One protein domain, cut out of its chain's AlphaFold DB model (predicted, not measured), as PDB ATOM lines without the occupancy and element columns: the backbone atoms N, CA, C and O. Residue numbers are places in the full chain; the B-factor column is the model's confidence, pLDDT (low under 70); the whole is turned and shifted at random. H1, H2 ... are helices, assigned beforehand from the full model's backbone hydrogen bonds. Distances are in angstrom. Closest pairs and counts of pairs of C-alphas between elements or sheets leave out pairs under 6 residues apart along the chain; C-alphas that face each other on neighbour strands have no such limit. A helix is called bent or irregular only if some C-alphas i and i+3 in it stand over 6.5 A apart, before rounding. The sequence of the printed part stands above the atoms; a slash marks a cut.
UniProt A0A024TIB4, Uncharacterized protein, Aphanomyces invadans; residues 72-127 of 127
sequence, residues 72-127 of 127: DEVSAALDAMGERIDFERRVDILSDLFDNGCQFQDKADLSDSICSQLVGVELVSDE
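What this domain is: This is residues 72 to 127 of the 127 residues of an uncharacterized protein of Aphanomyces invadans (UniProt A0A024TIB4). One long helix, H1, makes the length of the model, and near its far end the chain folds back through a short loop into a small second helix, H2, so that the two make a lopsided, narrow V with one long and one short arm. After H2 the last ten residues run on without a named element, and residues 122 to 127 stick out as a free tail. The printed part has 56 residues with two named helices, H1 then H2, and no named strand; its class is all helix. It is only just extended, close to loose, with a radius of gyration of the C-alphas of 15.5 A, and it is a rod spanning 52 by 23 by 14 A.

Where its parts are: H1 holds residues 72 to 101, from C-alpha 72 at (165.982, 152.249, 162.803) to C-alpha 101 at (132.348, 146.977, 136.249), 43.2 A from first to last C-alpha. A short link of 6 residues follows. H2 holds residues 108 to 117, 15.3 A from first to last C-alpha, and ends with C-alpha 117 at (133.253, 151.398, 148.136). H2 is neither bent nor irregular, but only just: C-alphas 108 and 111 are 6.1 A apart.

How they stand to each other: H1 and H2 are close but not clearly touching, with 2 pairs of C-alphas within 8 A. Their closest C-alphas, those of Gly 101 and Leu 110, are 7.3 A apart. The helices run opposite ways at a steep tilt of 36 degrees, only just past shallow. Their centres are 21.4 A apart. Residues 72 to 89 of H1 stand free, as do residues 103 to 108. In H1 every O i to N i+4 pair is within hydrogen-bond range; in H2 5 of 6 are.

The domain as a whole: The C-alphas farthest apart, those of Asp 72 and Gln 105, are 51.8 A apart. The printed part has no cut and ends at Glu 127, the chain's last residue. The link from H1 to H2 is short. The mean pLDDT of the printed part is 72.6, and residues 101 to 127 are under 70.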
ATOM      1  N   ASP A  72     167.054 151.340 163.243       91.56
ATOM      2  CA  ASP A  72     165.982 152.249 162.803       91.56
ATOM      3  C   ASP A  72     165.781 152.255 161.279       91.56
ATOM      4  O   ASP A  72     164.654 152.299 160.795       91.56
ATOM      5  N   GLU A  73     166.869 152.152 160.513       90.00
ATOM      6  CA  GLU A  73     166.827 152.058 159.048       90.00
ATOM      7  C   GLU A  73     166.057 150.818 158.568       90.00
ATOM      8  O   GLU A  73     165.302 150.884 157.600       90.00
ATOM      9  N   VAL A  74     166.217 149.686 159.259       92.12
ATOM     10  CA  VAL A  74     165.511 148.442 158.931       92.12
ATOM     11  C   VAL A  74     164.041 148.549 159.300       92.12
ATOM     12  O   VAL A  74     163.200 148.112 158.520       92.12
ATOM     13  N   SER A  75     163.728 149.155 160.445       91.88
ATOM     14  CA  SER A  75     162.345 149.427 160.846       91.88
ATOM     15  C   SER A  75     161.639 150.320 159.822       91.88
ATOM     16  O   SER A  75     160.594 149.943 159.304       91.88
ATOM     17  N   ALA A  76     162.272 151.421 159.408       91.38
ATOM     18  CA  ALA A  76     161.730 152.296 158.369       91.38
ATOM     19  C   ALA A  76     161.550 151.569 157.022       91.38
ATOM     20  O   ALA A  76     160.567 151.788 156.314       91.38
ATOM     21  N   ALA A  77     162.480 150.679 156.659       89.88
ATOM     22  CA  ALA A  77     162.355 149.869 155.449       89.88
ATOM     23  C   ALA A  77     161.178 148.881 155.524       89.88
ATOM     24  O   ALA A  77     160.497 148.691 154.514       89.88
ATOM     25  N   LEU A  78     160.940 148.268 156.692       90.94
ATOM     26  CA  LEU A  78     159.791 147.398 156.964       90.94
ATOM     27  C   LEU A  78     158.474 148.154 156.797       90.94
ATOM     28  O   LEU A  78     157.622 147.701 156.031       90.94
ATOM     29  N   ASP A  79     158.354 149.324 157.421       92.75
ATOM     30  CA  ASP A  79     157.165 150.176 157.314       92.75
ATOM     31  C   ASP A  79     156.907 150.560 155.848       92.75
ATOM     32  O   ASP A  79     155.822 150.338 155.311       92.75
ATOM     33  N   ALA A  80     157.947 150.994 155.127       91.19
ATOM     34  CA  ALA A  80     157.848 151.332 153.708       91.19
ATOM     35  C   ALA A  80     157.503 150.139 152.794       91.19
ATOM     36  O   ALA A  80     157.044 150.330 151.664       91.19
ATOM     37  N   MET A  81     157.779 148.895 153.200       91.31
ATOM     38  CA  MET A  81     157.275 147.718 152.478       91.31
ATOM     39  C   MET A  81     155.812 147.442 152.800       91.31
ATOM     40  O   MET A  81     155.083 147.098 151.873       91.31
ATOM     41  N   GLY A  82     155.383 147.622 154.052       93.38
ATOM     42  CA  GLY A  82     153.973 147.530 154.441       93.38
ATOM     43  C   GLY A  82     153.101 148.454 153.594       93.38
ATOM     44  O   GLY A  82     152.203 147.982 152.899       93.38
ATOM     45  N   GLU A  83     153.480 149.729 153.508       94.44
ATOM     46  CA  GLU A  83     152.775 150.726 152.688       94.44
ATOM     47  C   GLU A  83     152.694 150.340 151.203       94.44
ATOM     48  O   GLU A  83     151.677 150.549 150.536       94.44
ATOM     49  N   ARG A  84     153.764 149.739 150.664       94.19
ATOM     50  CA  ARG A  84     153.787 149.260 149.273       94.19
ATOM     51  C   ARG A  84     152.859 148.068 149.059       94.19
ATOM     52  O   ARG A  84     152.161 148.048 148.050       94.19
ATOM     53  N   ILE A  85     152.834 147.116 149.990       94.38
ATOM     54  CA  ILE A  85     151.935 145.953 149.942       94.38
ATOM     55  C   ILE A  85     150.476 146.411 150.018       94.38
ATOM     56  O   ILE A  85     149.640 145.950 149.239       94.38
ATOM     57  N   ASP A  86     150.162 147.354 150.904       94.25
ATOM     58  CA  ASP A  86     148.807 147.894 151.035       94.25
ATOM     59  C   ASP A  86     148.391 148.714 149.810       94.25
ATOM     60  O   ASP A  86     147.226 148.703 149.402       94.25
ATOM     61  N   PHE A  87     149.331 149.416 149.177       94.38
ATOM     62  CA  PHE A  87     149.087 150.056 147.889       94.38
ATOM     63  C   PHE A  87     148.805 149.036 146.779       94.38
ATOM     64  O   PHE A  87     147.797 149.174 146.089       94.38
ATOM     65  N   GLU A  88     149.641 148.008 146.626       93.94
ATOM     66  CA  GLU A  88     149.457 146.952 145.619       93.94
ATOM     67  C   GLU A  88     148.101 146.262 145.793       93.94
ATOM     68  O   GLU A  88     147.314 146.194 144.850       93.94
ATOM     69  N   ARG A  89     147.742 145.914 147.032       93.69
ATOM     70  CA  ARG A  89     146.429 145.346 147.358       93.69
ATOM     71  C   ARG A  89     145.267 146.255 146.952       93.69
ATOM     72  O   ARG A  89     144.235 145.766 146.498       93.69
ATOM     73  N   ARG A  90     145.395 147.575 147.129       91.81
ATOM     74  CA  ARG A  90     144.369 148.540 146.686       91.81
ATOM     75  C   ARG A  90     144.267 148.603 145.165       91.81
ATOM     76  O   ARG A  90     143.158 148.728 144.648       91.81
ATOM     77  N   VAL A  91     145.394 148.521 144.464       91.81
ATOM     78  CA  VAL A  91     145.426 148.481 142.997       91.81
ATOM     79  C   VAL A  91     144.765 147.206 142.478       91.81
ATOM     80  O   VAL A  91     143.950 147.299 141.563       91.81
ATOM     81  N   ASP A  92     145.029 146.056 143.097       90.44
ATOM     82  CA  ASP A  92     144.388 144.785 142.739       90.44
ATOM     83  C   ASP A  92     142.866 144.863 142.898       90.44
ATOM     84  O   ASP A  92     142.126 144.548 141.968       90.44
ATOM     85  N   ILE A  93     142.388 145.385 144.036       89.50
ATOM     86  CA  ILE A  93     140.952 145.605 144.272       89.50
ATOM     87  C   ILE A  93     140.357 146.502 143.183       89.50
ATOM     88  O   ILE A  93     139.280 146.216 142.663       89.50
ATOM     89  N   LEU A  94     141.037 147.595 142.828       87.94
ATOM     90  CA  LEU A  94     140.554 148.501 141.790       87.94
ATOM     91  C   LEU A  94     140.491 147.816 140.419       87.94
ATOM     92  O   LEU A  94     139.533 148.037 139.676       87.94
ATOM     93  N   SER A  95     141.487 146.989 140.094       88.00
ATOM     94  CA  SER A  95     141.511 146.205 138.857       88.00
ATOM     95  C   SER A  95     140.314 145.257 138.793       88.00
ATOM     96  O   SER A  95     139.563 145.287 137.819       88.00
ATOM     97  N   ASP A  96     140.068 144.505 139.868       86.50
ATOM     98  CA  ASP A  96     138.928 143.590 139.965       86.50
ATOM     99  C   ASP A  96     137.590 144.330 139.824       86.50
ATOM    100  O   ASP A  96     136.665 143.857 139.159       86.50
ATOM    101  N   LEU A  97     137.459 145.511 140.436       82.38
ATOM    102  CA  LEU A  97     136.255 146.332 140.307       82.38
ATOM    103  C   LEU A  97     136.037 146.818 138.874       82.38
ATOM    104  O   LEU A  97     134.894 146.867 138.423       82.38
ATOM    105  N   PHE A  98     137.100 147.163 138.152       80.31
ATOM    106  CA  PHE A  98     136.996 147.586 136.758       80.31
ATOM    107  C   PHE A  98     136.608 146.426 135.832       80.31
ATOM    108  O   PHE A  98     135.732 146.590 134.976       80.31
ATOM    109  N   ASP A  99     137.187 145.246 136.049       81.25
ATOM    110  CA  ASP A  99     136.876 144.040 135.277       81.25
ATOM    111  C   ASP A  99     135.425 143.586 135.502       81.25
ATOM    112  O   ASP A  99     134.709 143.254 134.552       81.25
ATOM    113  N   ASN A 100     134.942 143.663 136.746       70.75
ATOM    114  CA  ASN A 100     133.544 143.386 137.087       70.75
ATOM    115  C   ASN A 100     132.587 144.525 136.673       70.75
ATOM    116  O   ASN A 100     131.413 144.287 136.385       70.75
ATOM    117  N   GLY A 101     133.081 145.766 136.625       60.44
ATOM    118  CA  GLY A 101     132.348 146.977 136.249       60.44
ATOM    119  C   GLY A 101     132.159 147.161 134.739       60.44
ATOM    120  O   GLY A 101     131.250 147.877 134.315       60.44
ATOM    121  N   CYS A 102     132.935 146.464 133.905       52.88
ATOM    122  CA  CYS A 102     132.778 146.451 132.445       52.88
ATOM    123  C   CYS A 102     131.459 145.814 131.943       52.88
ATOM    124  O   CYS A 102     131.247 145.733 130.733       52.88
ATOM    125  N   GLN A 103     130.552 145.388 132.833       54.09
ATOM    126  CA  GLN A 103     129.198 144.939 132.476       54.09
ATOM    127  C   GLN A 103     128.099 146.015 132.606       54.09
ATOM    128  O   GLN A 103     126.940 145.719 132.309       54.09
ATOM    129  N   PHE A 104     128.410 147.257 133.004       51.34
ATOM    130  CA  PHE A 104     127.392 148.301 133.203       51.34
ATOM    131  C   PHE A 104     127.259 149.256 132.010       51.34
ATOM    132  O   PHE A 104     128.239 149.738 131.446       51.34
ATOM    133  N   GLN A 105     126.008 149.516 131.623       50.00
ATOM    134  CA  GLN A 105     125.632 150.225 130.398       50.00
ATOM    135  C   GLN A 105     125.656 151.764 130.483       50.00
ATOM    136  O   GLN A 105     125.351 152.387 129.472       50.00
ATOM    137  N   ASP A 106     126.060 152.398 131.591       51.66
ATOM    138  CA  ASP A 106     126.155 153.866 131.651       51.66
ATOM    139  C   ASP A 106     127.247 154.402 132.595       51.66
ATOM    140  O   ASP A 106     127.517 153.875 133.672       51.66
ATOM    141  N   LYS A 107     127.893 155.495 132.165       54.50
ATOM    142  CA  LYS A 107     129.132 156.063 132.738       54.50
ATOM    143  C   LYS A 107     128.941 156.807 134.072       54.50
ATOM    144  O   LYS A 107     129.922 157.034 134.775       54.50
ATOM    145  N   ALA A 108     127.715 157.216 134.402       55.81
ATOM    146  CA  ALA A 108     127.415 158.002 135.603       55.81
ATOM    147  C   ALA A 108     127.371 157.144 136.884       55.81
ATOM    148  O   ALA A 108     127.853 157.589 137.921       55.81
ATOM    149  N   ASP A 109     126.914 155.892 136.795       52.94
ATOM    150  CA  ASP A 109     126.773 154.993 137.954       52.94
ATOM    151  C   ASP A 109     128.112 154.397 138.429       52.94
ATOM    152  O   ASP A 109     128.250 153.947 139.568       52.94
ATOM    153  N   LEU A 110     129.128 154.414 137.560       54.84
ATOM    154  CA  LEU A 110     130.453 153.862 137.840       54.84
ATOM    155  C   LEU A 110     131.217 154.692 138.884       54.84
ATOM    156  O   LEU A 110     131.850 154.130 139.774       54.84
ATOM    157  N   SER A 111     131.144 156.023 138.793       59.91
ATOM    158  CA  SER A 111     131.873 156.927 139.695       59.91
ATOM    159  C   SER A 111     131.341 156.841 141.125       59.91
ATOM    160  O   SER A 111     132.122 156.729 142.067       59.91
ATOM    161  N   ASP A 112     130.018 156.833 141.290       59.06
ATOM    162  CA  ASP A 112     129.380 156.849 142.609       59.06
ATOM    163  C   ASP A 112     129.492 155.491 143.321       59.06
ATOM    164  O   ASP A 112     129.686 155.445 144.541       59.06
ATOM    165  N   SER A 113     129.455 154.381 142.572       59.38
ATOM    166  CA  SER A 113     129.658 153.025 143.106       59.38
ATOM    167  C   SER A 113     131.101 152.804 143.580       59.38
ATOM    168  O   SER A 113     131.318 152.307 144.688       59.38
ATOM    169  N   ILE A 114     132.090 153.264 142.803       64.69
ATOM    170  CA  ILE A 114     133.509 153.213 143.191       64.69
ATOM    171  C   ILE A 114     133.766 154.123 144.401       64.69
ATOM    172  O   ILE A 114     134.357 153.679 145.385       64.69
ATOM    173  N   CYS A 115     133.281 155.371 144.382       61.22
ATOM    174  CA  CYS A 115     133.454 156.300 145.501       61.22
ATOM    175  C   CYS A 115     132.829 155.779 146.802       61.22
ATOM    176  O   CYS A 115     133.435 155.948 147.854       61.22
ATOM    177  N   SER A 116     131.676 155.104 146.738       62.78
ATOM    178  CA  SER A 116     130.999 154.529 147.913       62.78
ATOM    179  C   SER A 116     131.739 153.325 148.512       62.78
ATOM    180  O   SER A 116     131.703 153.121 149.725       62.78
ATOM    181  N   GLN A 117     132.441 152.540 147.687       59.09
ATOM    182  CA  GLN A 117     133.253 151.398 148.136       59.09
ATOM    183  C   GLN A 117     134.629 151.813 148.683       59.09
ATOM    184  O   GLN A 117     135.256 151.049 149.414       59.09
ATOM    185  N   LEU A 118     135.068 153.042 148.395       56.62
ATOM    186  CA  LEU A 118     136.296 153.639 148.930       56.62
ATOM    187  C   LEU A 118     136.099 154.359 150.278       56.62
ATOM    188  O   LEU A 118     137.087 154.731 150.905       56.62
ATOM    189  N   VAL A 119     134.863 154.513 150.776       55.38
ATOM    190  CA  VAL A 119     134.545 155.249 152.028       55.38
ATOM    191  C   VAL A 119     135.134 154.593 153.295       55.38
ATOM    192  O   VAL A 119     135.141 155.203 154.358       55.38
ATOM    193  N   GLY A 120     135.674 153.373 153.200       52.50
ATOM    194  CA  GLY A 120     136.393 152.692 154.287       52.50
ATOM    195  C   GLY A 120     137.912 152.595 154.104       52.50
ATOM    196  O   GLY A 120     138.568 151.949 154.918       52.50
ATOM    197  N   VAL A 121     138.470 153.177 153.038       52.47
ATOM    198  CA  VAL A 121     139.916 153.203 152.787       52.47
ATOM    199  C   VAL A 121     140.444 154.529 153.323       52.47
ATOM    200  O   VAL A 121     140.374 155.551 152.644       52.47
ATOM    201  N   GLU A 122     140.925 154.528 154.565       49.09
ATOM    202  CA  GLU A 122     141.551 155.701 155.173       49.09
ATOM    203  C   GLU A 122     142.827 156.040 154.387       49.09
ATOM    204  O   GLU A 122     143.869 155.400 154.519       49.09
ATOM    205  N   LEU A 123     142.727 157.028 153.497       50.75
ATOM    206  CA  LEU A 123     143.886 157.685 152.915       50.75
ATOM    207  C   LEU A 123     144.448 158.610 153.988       50.75
ATOM    208  O   LEU A 123     144.069 159.783 154.057       50.75
ATOM    209  N   VAL A 124     145.325 158.075 154.840       45.78
ATOM    210  CA  VAL A 124     146.172 158.914 155.690       45.78
ATOM    211  C   VAL A 124     146.979 159.796 154.746       45.78
ATOM    212  O   VAL A 124     147.841 159.339 153.999       45.78
ATOM    213  N   SER A 125     146.571 161.057 154.688       44.94
ATOM    214  CA  SER A 125     147.249 162.109 153.954       44.94
ATOM    215  C   SER A 125     148.067 162.842 155.002       44.94
ATOM    216  O   SER A 125     147.504 163.640 155.747       44.94
ATOM    217  N   ASP A 126     149.350 162.511 155.116       46.47
ATOM    218  CA  ASP A 126     150.259 163.285 155.956       46.47
ATOM    219  C   ASP A 126     150.677 164.556 155.199       46.47
ATOM    220  O   ASP A 126     151.152 164.488 154.059       46.47
ATOM    221  N   GLU A 127     150.424 165.708 155.831       38.50
ATOM    222  CA  GLU A 127     151.024 167.012 155.506       38.50
ATOM    223  C   GLU A 127     152.546 167.013 155.717       38.50
ATOM    224  O   GLU A 127     153.026 166.373 156.682       38.50
TER     225      GLU A 127